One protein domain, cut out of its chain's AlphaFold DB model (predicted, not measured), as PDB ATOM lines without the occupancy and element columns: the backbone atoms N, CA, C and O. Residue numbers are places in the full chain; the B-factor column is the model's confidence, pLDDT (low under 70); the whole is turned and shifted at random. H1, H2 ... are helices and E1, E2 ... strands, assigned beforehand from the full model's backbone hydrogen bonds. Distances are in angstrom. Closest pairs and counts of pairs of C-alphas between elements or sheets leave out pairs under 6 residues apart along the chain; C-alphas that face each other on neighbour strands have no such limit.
ATOM      1  N   LEU A   3      28.259  77.675  92.055       83.50
ATOM      2  CA  LEU A   3      27.037  77.759  91.268       83.50
ATOM      3  C   LEU A   3      27.282  77.090  89.918       83.50
ATOM      4  O   LEU A   3      28.089  77.564  89.117       83.50
ATOM      5  N   THR A   4      26.565  76.000  89.677       88.25
ATOM      6  CA  THR A   4      26.601  75.263  88.419       88.25
ATOM      7  C   THR A   4      25.189  75.057  87.899       88.25
ATOM      8  O   THR A   4      24.252  74.825  88.664       88.25
ATOM      9  N   GLY A   5      25.023  75.148  86.587       87.44
ATOM     10  CA  GLY A   5      23.742  74.895  85.946       87.44
ATOM     11  C   GLY A   5      23.800  75.173  84.457       87.44
ATOM     12  O   GLY A   5      24.709  75.846  83.973       87.44
ATOM     13  N   SER A   6      22.814  74.666  83.733       90.31
ATOM     14  CA  SER A   6      22.626  75.006  82.334       90.31
ATOM     15  C   SER A   6      21.165  75.298  82.038       90.31
ATOM     16  O   SER A   6      20.254  74.769  82.678       90.31
ATOM     17  N   ILE A   7      20.948  76.175  81.067       88.31
ATOM     18  CA  ILE A   7      19.637  76.435  80.495       88.31
ATOM     19  C   ILE A   7      19.778  76.509  78.984       88.31
ATOM     20  O   ILE A   7      20.689  77.146  78.458       88.31
ATOM     21  N   ARG A   8      18.864  75.849  78.280       91.75
ATOM     22  CA  ARG A   8      18.755  75.952  76.832       91.75
ATOM     23  C   ARG A   8      17.552  76.818  76.499       91.75
ATOM     24  O   ARG A   8      16.447  76.531  76.958       91.75
ATOM     25  N   VAL A   9      17.784  77.877  75.734       89.75
ATOM     26  CA  VAL A   9      16.739  78.760  75.209       89.75
ATOM     27  C   VAL A   9      16.911  78.771  73.699       89.75
ATOM     28  O   VAL A   9      17.976  79.139  73.201       89.75
ATOM     29  N   ASP A  10      15.887  78.302  72.991       92.50
ATOM     30  CA  ASP A  10      15.942  78.026  71.556       92.50
ATOM     31  C   ASP A  10      17.149  77.118  71.213       92.50
ATOM     32  O   ASP A  10      17.354  76.059  71.822       92.50
ATOM     33  N   ASP A  11      17.995  77.550  70.276       92.94
ATOM     34  CA  ASP A  11      19.212  76.848  69.856       92.94
ATOM     35  C   ASP A  11      20.481  77.294  70.601       92.94
ATOM     36  O   ASP A  11      21.594  76.945  70.205       92.94
ATOM     37  N   LYS A  12      20.342  78.056  71.695       92.56
ATOM     38  CA  LYS A  12      21.472  78.497  72.523       92.56
ATOM     39  C   LYS A  12      21.489  77.777  73.863       92.56
ATOM     40  O   LYS A  12      20.507  77.773  74.604       92.56
ATOM     41  N   GLU A  13      22.641  77.213  74.195       93.38
ATOM     42  CA  GLU A  13      22.919  76.642  75.507       93.38
ATOM     43  C   GLU A  13      23.723  77.637  76.345       93.38
ATOM     44  O   GLU A  13      24.786  78.099  75.927       93.38
ATOM     45  N   TYR A  14      23.220  77.955  77.533       90.94
ATOM     46  CA  TYR A  14      23.904  78.760  78.532       90.94
ATOM     47  C   TYR A  14      24.356  77.848  79.662       90.94
ATOM     48  O   TYR A  14      23.536  77.171  80.276       90.94
ATOM     49  N   ILE A  15      25.651  77.847  79.943       93.62
ATOM     50  CA  ILE A  15      26.287  77.062  80.994       93.62
ATOM     51  C   ILE A  15      26.888  78.050  81.985       93.62
ATOM     52  O   ILE A  15      27.736  78.867  81.624       93.62
ATOM     53  N   VAL A  16      26.447  77.961  83.236       91.69
ATOM     54  CA  VAL A  16      27.023  78.680  84.372       91.69
ATOM     55  C   VAL A  16      27.864  77.699  85.170       91.69
ATOM     56  O   VAL A  16      27.405  76.608  85.515       91.69
ATOM     57  N   SER A  17      29.098  78.087  85.466       93.56
ATOM     58  CA  SER A  17      30.009  77.326  86.317       93.56
ATOM     59  C   SER A  17      30.947  78.311  87.000       93.56
ATOM     60  O   SER A  17      31.951  78.730  86.424       93.56
ATOM     61  N   ARG A  18      30.588  78.753  88.209       92.88
ATOM     62  CA  ARG A  18      31.325  79.797  88.937       92.88
ATOM     63  C   ARG A  18      31.499  79.467  90.409       92.88
ATOM     64  O   ARG A  18      30.618  78.882  91.038       92.88
ATOM     65  N   MET A  19      32.617  79.908  90.978       91.69
ATOM     66  CA  MET A  19      32.835  79.940  92.422       91.69
ATOM     67  C   MET A  19      32.724  81.370  92.932       91.69
ATOM     68  O   MET A  19      33.323  82.281  92.377       91.69
ATOM     69  N   ILE A  20      31.966  81.559  94.009       89.81
ATOM     70  CA  ILE A  20      31.823  82.840  94.703       89.81
ATOM     71  C   ILE A  20      32.384  82.689  96.111       89.81
ATOM     72  O   ILE A  20      31.955  81.809  96.875       89.81
ATOM     73  N   PHE A  21      33.313  83.566  96.467       91.12
ATOM     74  CA  PHE A  21      33.915  83.645  97.791       91.12
ATOM     75  C   PHE A  21      33.327  84.840  98.529       91.12
ATOM     76  O   PHE A  21      33.278  85.948  97.999       91.12
ATOM     77  N   PHE A  22      32.864  84.625  99.755       90.69
ATOM     78  CA  PHE A  22      32.213  85.660 100.549       90.69
ATOM     79  C   PHE A  22      32.476  85.453 102.036       90.69
ATOM     80  O   PHE A  22      32.793  84.347 102.477       90.69
ATOM     81  N   THR A  23      32.319  86.522 102.809       93.44
ATOM     82  CA  THR A  23      32.275  86.465 104.270       93.44
ATOM     83  C   THR A  23      30.849  86.659 104.762       93.44
ATOM     84  O   THR A  23      30.055  87.358 104.134       93.44
ATOM     85  N   LEU A  24      30.541  86.040 105.902       90.12
ATOM     86  CA  LEU A  24      29.319  86.274 106.665       90.12
ATOM     87  C   LEU A  24      29.718  86.777 108.045       90.12
ATOM     88  O   LEU A  24      30.428  86.089 108.778       90.12
ATOM     89  N   GLN A  25      29.247  87.959 108.410       92.50
ATOM     90  CA  GLN A  25      29.368  88.495 109.759       92.50
ATOM     91  C   GLN A  25      27.971  88.637 110.346       92.50
ATOM     92  O   GLN A  25      27.035  89.000 109.637       92.50
ATOM     93  N   LYS A  26      27.801  88.339 111.636       89.94
ATOM     94  CA  LYS A  26      26.512  88.584 112.292       89.94
ATOM     95  C   LYS A  26      26.205  90.079 112.249       89.94
ATOM     96  O   LYS A  26      27.095  90.899 112.478       89.94
ATOM     97  N   SER A  27      24.967  90.419 111.917       86.81
ATOM     98  CA  SER A  27      24.476  91.782 112.088       86.81
ATOM     99  C   SER A  27      23.857  91.950 113.479       86.81
ATOM    100  O   SER A  27      23.714  90.979 114.222       86.81
ATOM    101  N   ASP A  28      23.480  93.182 113.812       87.31
ATOM    102  CA  ASP A  28      22.745  93.498 115.041       87.31
ATOM    103  C   ASP A  28      21.262  93.079 114.954       87.31
ATOM    104  O   ASP A  28      20.552  93.073 115.957       87.31
ATOM    105  N   LEU A  29      20.792  92.719 113.755       83.50
ATOM    106  CA  LEU A  29      19.448  92.217 113.493       83.50
ATOM    107  C   LEU A  29      19.455  90.685 113.524       83.50
ATOM    108  O   LEU A  29      20.269  90.041 112.852       83.50
ATOM    109  N   ASP A  30      18.527  90.105 114.284       83.94
ATOM    110  CA  ASP A  30      18.420  88.653 114.412       83.94
ATOM    111  C   ASP A  30      18.112  87.987 113.061       83.94
ATOM    112  O   ASP A  30      17.349  88.506 112.246       83.94
ATOM    113  N   GLY A  31      18.766  86.857 112.797       82.69
ATOM    114  CA  GLY A  31      18.676  86.141 111.518       82.69
ATOM    115  C   GLY A  31      19.332  86.833 110.311       82.69
ATOM    116  O   GLY A  31      19.398  86.232 109.236       82.69
ATOM    117  N   ILE A  32      19.862  88.053 110.466       87.94
ATOM    118  CA  ILE A  32      20.483  88.823 109.380       87.94
ATOM    119  C   ILE A  32      22.006  88.834 109.507       87.94
ATOM    120  O   ILE A  32      22.590  89.044 110.576       87.94
ATOM    121  N   TYR A  33      22.663  88.671 108.362       89.75
ATOM    122  CA  TYR A  33      24.108  88.693 108.218       89.75
ATOM    123  C   TYR A  33      24.547  89.871 107.351       89.75
ATOM    124  O   TYR A  33      23.917  90.199 106.347       89.75
ATOM    125  N   LYS A  34      25.674  90.472 107.725       91.50
ATOM    126  CA  LYS A  34      26.469  91.348 106.868       91.50
ATOM    127  C   LYS A  34      27.310  90.452 105.960       91.50
ATOM    128  O   LYS A  34      28.234  89.783 106.426       91.50
ATOM    129  N   THR A  35      26.968  90.432 104.681       89.56
ATOM    130  CA  THR A  35      27.633  89.622 103.661       89.56
ATOM    131  C   THR A  35      28.506  90.504 102.796       89.56
ATOM    132  O   THR A  35      28.092  91.585 102.386       89.56
ATOM    133  N   LYS A  36      29.722  90.045 102.504       91.50
ATOM    134  CA  LYS A  36      30.632  90.720 101.577       91.50
ATOM    135  C   LYS A  36      31.182  89.710 100.589       91.50
ATOM    136  O   LYS A  36      31.814  88.736 100.997       91.50
ATOM    137  N   ILE A  37      30.976  89.960  99.300       90.44
ATOM    138  CA  ILE A  37      31.621  89.172  98.247       90.44
ATOM    139  C   ILE A  37      33.089  89.591  98.166       90.44
ATOM    140  O   ILE A  37      33.393  90.775  98.030       90.44
ATOM    141  N   ILE A  38      33.993  88.624  98.285       94.50
ATOM    142  CA  ILE A  38      35.445  88.830  98.236       94.50
ATOM    143  C   ILE A  38      35.937  88.725  96.797       94.50
ATOM    144  O   ILE A  38      36.715  89.560  96.346       94.50
ATOM    145  N   SER A  39      35.491  87.690  96.094       93.25
ATOM    146  CA  SER A  39      35.901  87.398  94.728       93.25
ATOM    147  C   SER A  39      34.942  86.411  94.077       93.25
ATOM    148  O   SER A  39      34.157  85.725  94.743       93.25
ATOM    149  N   GLU A  40      35.048  86.323  92.760       91.75
ATOM    150  CA  GLU A  40      34.419  85.292  91.954       91.75
ATOM    151  C   GLU A  40      35.444  84.681  91.002       91.75
ATOM    152  O   GLU A  40      36.412  85.331  90.605       91.75
ATOM    153  N   GLU A  41      35.222  83.427  90.636       94.25
ATOM    154  CA  GLU A  41      36.036  82.704  89.675       94.25
ATOM    155  C   GLU A  41      35.122  82.027  88.658       94.25
ATOM    156  O   GLU A  41      34.201  81.286  89.016       94.25
ATOM    157  N   LYS A  42      35.389  82.286  87.378       94.25
ATOM    158  CA  LYS A  42      34.719  81.627  86.264       94.25
ATOM    159  C   LYS A  42      35.422  80.304  85.960       94.25
ATOM    160  O   LYS A  42      36.588  80.297  85.574       94.25
ATOM    161  N   ILE A  43      34.716  79.191  86.130       93.50
ATOM    162  CA  ILE A  43      35.247  77.841  85.908       93.50
ATOM    163  C   ILE A  43      35.118  77.479  84.421       93.50
ATOM    164  O   ILE A  43      34.271  77.998  83.689       93.50
ATOM    165  N   LYS A  44      35.967  76.554  83.963       89.25
ATOM    166  CA  LYS A  44      35.947  76.011  82.600       89.25
ATOM    167  C   LYS A  44      34.526  75.594  82.178       89.25
ATOM    168  O   LYS A  44      33.798  74.983  82.959       89.25
ATOM    169  N   ASN A  45      34.190  75.880  80.919       90.00
ATOM    170  CA  ASN A  45      32.898  75.647  80.255       90.00
ATOM    171  C   ASN A  45      31.766  76.628  80.606       90.00
ATOM    172  O   ASN A  45      30.705  76.527  79.999       90.00
ATOM    173  N   ASP A  46      31.971  77.596  81.507       94.31
ATOM    174  CA  ASP A  46      31.018  78.701  81.656       94.31
ATOM    175  C   ASP A  46      31.045  79.601  80.410       94.31
ATOM    176  O   ASP A  46      32.095  80.125  80.018       94.31
ATOM    177  N   ASN A  47      29.883  79.798  79.790       94.56
ATOM    178  CA  ASN A  47      29.726  80.615  78.589       94.56
ATOM    179  C   ASN A  47      28.824  81.844  78.804       94.56
ATOM    180  O   ASN A  47      28.556  82.589  77.858       94.56
ATOM    181  N   VAL A  48      28.404  82.109  80.042       92.88
ATOM    182  CA  VAL A  48      27.646  83.311  80.390       92.88
ATOM    183  C   VAL A  48      28.613  84.487  80.500       92.88
ATOM    184  O   VAL A  48      29.653  84.414  81.158       92.88
ATOM    185  N   SER A  49      28.298  85.584  79.810       92.69
ATOM    186  CA  SER A  49      29.105  86.809  79.859       92.69
ATOM    187  C   SER A  49      29.066  87.439  81.250       92.69
ATOM    188  O   SER A  49      28.003  87.445  81.875       92.69
ATOM    189  N   ASP A  50      30.162  88.069  81.670       91.25
ATOM    190  CA  ASP A  50      30.232  88.752  82.968       91.25
ATOM    191  C   ASP A  50      29.193  89.872  83.088       91.25
ATOM    192  O   ASP A  50      28.547  90.000  84.118       91.25
ATOM    193  N   LEU A  51      28.905  90.580  81.989       90.12
ATOM    194  CA  LEU A  51      27.849  91.595  81.957       90.12
ATOM    195  C   LEU A  51      26.477  91.031  82.366       90.12
ATOM    196  O   LEU A  51      25.789  91.611  83.203       90.12
ATOM    197  N   LEU A  52      26.059  89.907  81.773       87.19
ATOM    198  CA  LEU A  52      24.786  89.257  82.115       87.19
ATOM    199  C   LEU A  52      24.818  88.667  83.527       87.19
ATOM    200  O   LEU A  52      23.823  88.742  84.247       87.19
ATOM    201  N   TRP A  53      25.958  88.106  83.922       88.62
ATOM    202  CA  TRP A  53      26.168  87.554  85.251       88.62
ATOM    203  C   TRP A  53      25.994  88.616  86.345       88.62
ATOM    204  O   TRP A  53      25.153  88.452  87.230       88.62
ATOM    205  N   HIS A  54      26.700  89.743  86.245       87.88
ATOM    206  CA  HIS A  54      26.578  90.845  87.202       87.88
ATOM    207  C   HIS A  54      25.218  91.529  87.118       87.88
ATOM    208  O   HIS A  54      24.701  91.980  88.128       87.88
ATOM    209  N   LYS A  55      24.573  91.566  85.949       85.31
ATOM    210  CA  LYS A  55      23.239  92.167  85.835       85.31
ATOM    211  C   LYS A  55      22.150  91.365  86.556       85.31
ATOM    212  O   LYS A  55      21.244  91.976  87.116       85.31
ATOM    213  N   TYR A  56      22.197  90.032  86.504       80.69
ATOM    214  CA  TYR A  56      21.065  89.193  86.924       80.69
ATOM    215  C   TYR A  56      21.338  88.268  88.113       80.69
ATOM    216  O   TYR A  56      20.388  87.887  88.791       80.69
ATOM    217  N   PHE A  57      22.593  87.894  88.372       80.00
ATOM    218  CA  PHE A  57      22.939  86.927  89.422       80.00
ATOM    219  C   PHE A  57      23.725  87.558  90.565       80.00
ATOM    220  O   PHE A  57      23.429  87.293  91.727       80.00
ATOM    221  N   LEU A  58      24.718  88.389  90.243       83.62
ATOM    222  CA  LEU A  58      25.579  89.035  91.228       83.62
ATOM    223  C   LEU A  58      25.599  90.550  91.017       83.62
ATOM    224  O   LEU A  58      26.607  91.129  90.623       83.62
ATOM    225  N   SER A  59      24.454  91.181  91.271       78.69
ATOM    226  CA  SER A  59      24.270  92.633  91.137       78.69
ATOM    227  C   SER A  59      25.092  93.446  92.120       78.69
ATOM    228  O   SER A  59      25.412  94.601  91.849       78.69
ATOM    229  N   THR A  60      25.422  92.856  93.266       83.56
ATOM    230  CA  THR A  60      26.190  93.541  94.295       83.56
ATOM    231  C   THR A  60      27.671  93.532  93.927       83.56
ATOM    232  O   THR A  60      28.247  92.450  93.771       83.56
ATOM    233  N   PRO A  61      28.311  94.711  93.796       85.44
ATOM    234  CA  PRO A  61      29.715  94.795  93.425       85.44
ATOM    235  C   PRO A  61      30.621  94.032  94.392       85.44
ATOM    236  O   PRO A  61      30.422  94.047  95.611       85.44
ATOM    237  N   ILE A  62      31.672  93.419  93.850       89.56
ATOM    238  CA  ILE A  62      32.713  92.775  94.655       89.56
ATOM    239  C   ILE A  62      33.302  93.798  95.633       89.56
ATOM    240  O   ILE A  62      33.593  94.940  95.280       89.56
ATOM    241  N   GLY A  63      33.471  93.384  96.886       89.06
ATOM    242  CA  GLY A  63      33.981  94.230  97.957       89.06
ATOM    243  C   GLY A  63      32.914  95.052  98.687       89.06
ATOM    244  O   GLY A  63      33.191  95.524  99.793       89.06
ATOM    245  N   MET A  64      31.703  95.179  98.135       88.25
ATOM    246  CA  MET A  64      30.590  95.850  98.803       88.25
ATOM    247  C   MET A  64      29.928  94.918  99.825       88.25
ATOM    248  O   MET A  64      29.787  93.713  99.607       88.25
ATOM    249  N   GLN A  65      29.550  95.489 100.969       88.38
ATOM    250  CA  GLN A  65      28.823  94.778 102.012       88.38
ATOM    251  C   GLN A  65      27.322  95.024 101.863       88.38
ATOM    252  O   GLN A  65      26.901  96.164 101.684       88.38
ATOM    253  N   PHE A  66      26.526  93.969 102.006       86.62
ATOM    254  CA  PHE A  66      25.068  94.021 101.980       86.62
ATOM    255  C   PHE A  66      24.476  93.183 103.114       86.62
ATOM    256  O   PHE A  66      25.129  92.292 103.660       86.62
ATOM    257  N   ASN A  67      23.233  93.483 103.485       89.00
ATOM    258  CA  ASN A  67      22.506  92.688 104.468       89.00
ATOM    259  C   ASN A  67      21.795  91.536 103.763       89.00
ATOM    260  O   ASN A  67      21.092  91.743 102.770       89.00
ATOM    261  N   SER A  68      21.947  90.330 104.293       86.69
ATOM    262  CA  SER A  68      21.301  89.144 103.751       86.69
ATOM    263  C   SER A  68      20.797  88.216 104.837       86.69
ATOM    264  O   SER A  68      21.444  88.033 105.868       86.69
ATOM    265  N   GLU A  69      19.695  87.550 104.543       88.75
ATOM    266  CA  GLU A  69      19.243  86.383 105.283       88.75
ATOM    267  C   GLU A  69      19.933  85.124 104.730       88.75
ATOM    268  O   GLU A  69      20.106  84.976 103.515       88.75
ATOM    269  N   VAL A  70      20.338  84.211 105.617       82.94
ATOM    270  CA  VAL A  70      20.938  82.921 105.239       82.94
ATOM    271  C   VAL A  70      19.914  81.819 105.490       82.94
ATOM    272  O   VAL A  70      19.739  81.366 106.620       82.94
ATOM    273  N   ILE A  71      19.263  81.349 104.429       82.44
ATOM    274  CA  ILE A  71      18.269  80.275 104.513       82.44
ATOM    275  C   ILE A  71      18.948  78.947 104.174       82.44
ATOM    276  O   ILE A  71      19.492  78.768 103.086       82.44
ATOM    277  N   LYS A  72      18.929  77.984 105.099       78.62
ATOM    278  CA  LYS A  72      19.424  76.625 104.828       78.62
ATOM    279  C   LYS A  72      18.381  75.860 104.015       78.62
ATOM    280  O   LYS A  72      17.265  75.677 104.488       78.62
ATOM    281  N   LEU A  73      18.746  75.394 102.821       75.44
ATOM    282  CA  LEU A  73      17.845  74.616 101.963       75.44
ATOM    283  C   LEU A  73      17.975  73.108 102.220       75.44
ATOM    284  O   LEU A  73      16.981  72.394 102.289       75.44
ATOM    285  N   ASN A  74      19.207  72.613 102.366       78.88
ATOM    286  CA  ASN A  74      19.509  71.220 102.708       78.88
ATOM    287  C   ASN A  74      20.914  71.120 103.337       78.88
ATOM    288  O   ASN A  74      21.538  72.141 103.626       78.88
ATOM    289  N   LYS A  75      21.429  69.898 103.553       70.31
ATOM    290  CA  LYS A  75      22.715  69.666 104.242       70.31
ATOM    291  C   LYS A  75      23.911  70.412 103.625       70.31
ATOM    292  O   LYS A  75      24.828  70.732 104.369       70.31
ATOM    293  N   ASN A  76      23.880  70.736 102.326       72.62
ATOM    294  CA  ASN A  76      25.016  71.329 101.604       72.62
ATOM    295  C   ASN A  76      24.655  72.588 100.792       72.62
ATOM    296  O   ASN A  76      25.496  73.092 100.049       72.62
ATOM    297  N   ALA A  77      23.424  73.093 100.905       70.38
ATOM    298  CA  ALA A  77      22.946  74.235 100.134       70.38
ATOM    299  C   ALA A  77      22.390  75.323 101.051       70.38
ATOM    300  O   ALA A  77      21.546  75.074 101.919       70.38
ATOM    301  N   ILE A  78      22.852  76.545 100.807       76.88
ATOM    302  CA  ILE A  78      22.349  77.758 101.440       76.88
ATOM    303  C   ILE A  78      21.816  78.694 100.365       76.88
ATOM    304  O   ILE A  78      22.334  78.737  99.251       76.88
ATOM    305  N   PHE A  79      20.796  79.455 100.724       75.88
ATOM    306  CA  PHE A  79      20.265  80.542  99.933       75.88
ATOM    307  C   PHE A  79      20.583  81.852 100.646       75.88
ATOM    308  O   PHE A  79      20.141  82.082 101.771       75.88
ATOM    309  N   LEU A  80      21.401  82.675  99.994       76.88
ATOM    310  CA  LEU A  80      21.704  84.028 100.438       76.88
ATOM    311  C   LEU A  80      20.669  84.962  99.824       76.88
ATOM    312  O   LEU A  80      20.720  85.250  98.629       76.88
ATOM    313  N   LYS A  81      19.720  85.412 100.642       80.31
ATOM    314  CA  LYS A  81      18.695  86.360 100.220       80.31
ATOM    315  C   LYS A  81      19.139  87.760 100.605       80.31
ATOM    316  O   LYS A  81      19.080  88.133 101.775       80.31
ATOM    317  N   GLU A  82      19.601  88.523  99.626       78.56
ATOM    318  CA  GLU A  82      19.872  89.944  99.812       78.56
ATOM    319  C   GLU A  82      18.572  90.685 100.170       78.56
ATOM    320  O   GLU A  82      17.545  90.508  99.517       78.56
ATOM    321  N   LEU A  83      18.600  91.507 101.221       73.44
ATOM    322  CA  LEU A  83      17.420  92.266 101.654       73.44
ATOM    323  C   LEU A  83      17.131  93.467 100.744       73.44
ATOM    324  O   LEU A  83      15.985  93.891 100.628       73.44
TER     325      LEU A  83
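AT A GLANCE: This is residues 3 to 83 of the 94 residues of an uncharacterized protein of Serratia plymuthica S13 (UniProt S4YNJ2). What is the shape? One strongly twisted sheet of five strands is curled like part of a barrel, with long E2 along its length, the hairpin E4 and E5 turned crosswise and short helix H1 off the sheet. What builds it? The printed part has 81 residues, mostly strand, in order E1 E2 E3 H1 E4 E5; the sheet runs E1 E2 E3 E4 E5, antiparallel. How compact? Only just loose, close to compact: radius of gyration of the C-alphas 14.3 A, spans 48 by 28 by 20 A.

IN THESE COORDINATES: What comes first? E1, residues 3 to 9, 19.1 A, begins at C-alpha 3 (27.037, 77.759, 91.268); E2, 12 to 26, spans 41.3 A, and E3, 32 to 42, 28.1 A. What follows? H1, 50 to 56, 10.0 A; E4, 65 to 74, 25.3 A; E5, 77 to 82, 16.0 A, ends at C-alpha 82 (19.872, 89.944, 99.812).

HOW THE PARTS SIT: How do E1 to E3 pair? They form a meander, each the antiparallel neighbour of the one before: N 5 and O 16 are 3.0 A apart, N 21 and O 39 2.9 A. And the rest? E3 pairs with E4 at N 33 and O 68, 2.8 A, and E4 with E5 at N 71 and O 79, 2.9 A. H1, with every O i to N i+4 pair within hydrogen-bond range, is not on the sheet.

THE WHOLE: How large? The farthest C-alphas, Asp 11 and Asp 28, are 48.3 A apart. Any cut, long link or low confidence? The printed part has no cut, no link is long, and no printed residue is under 70 in pLDDT.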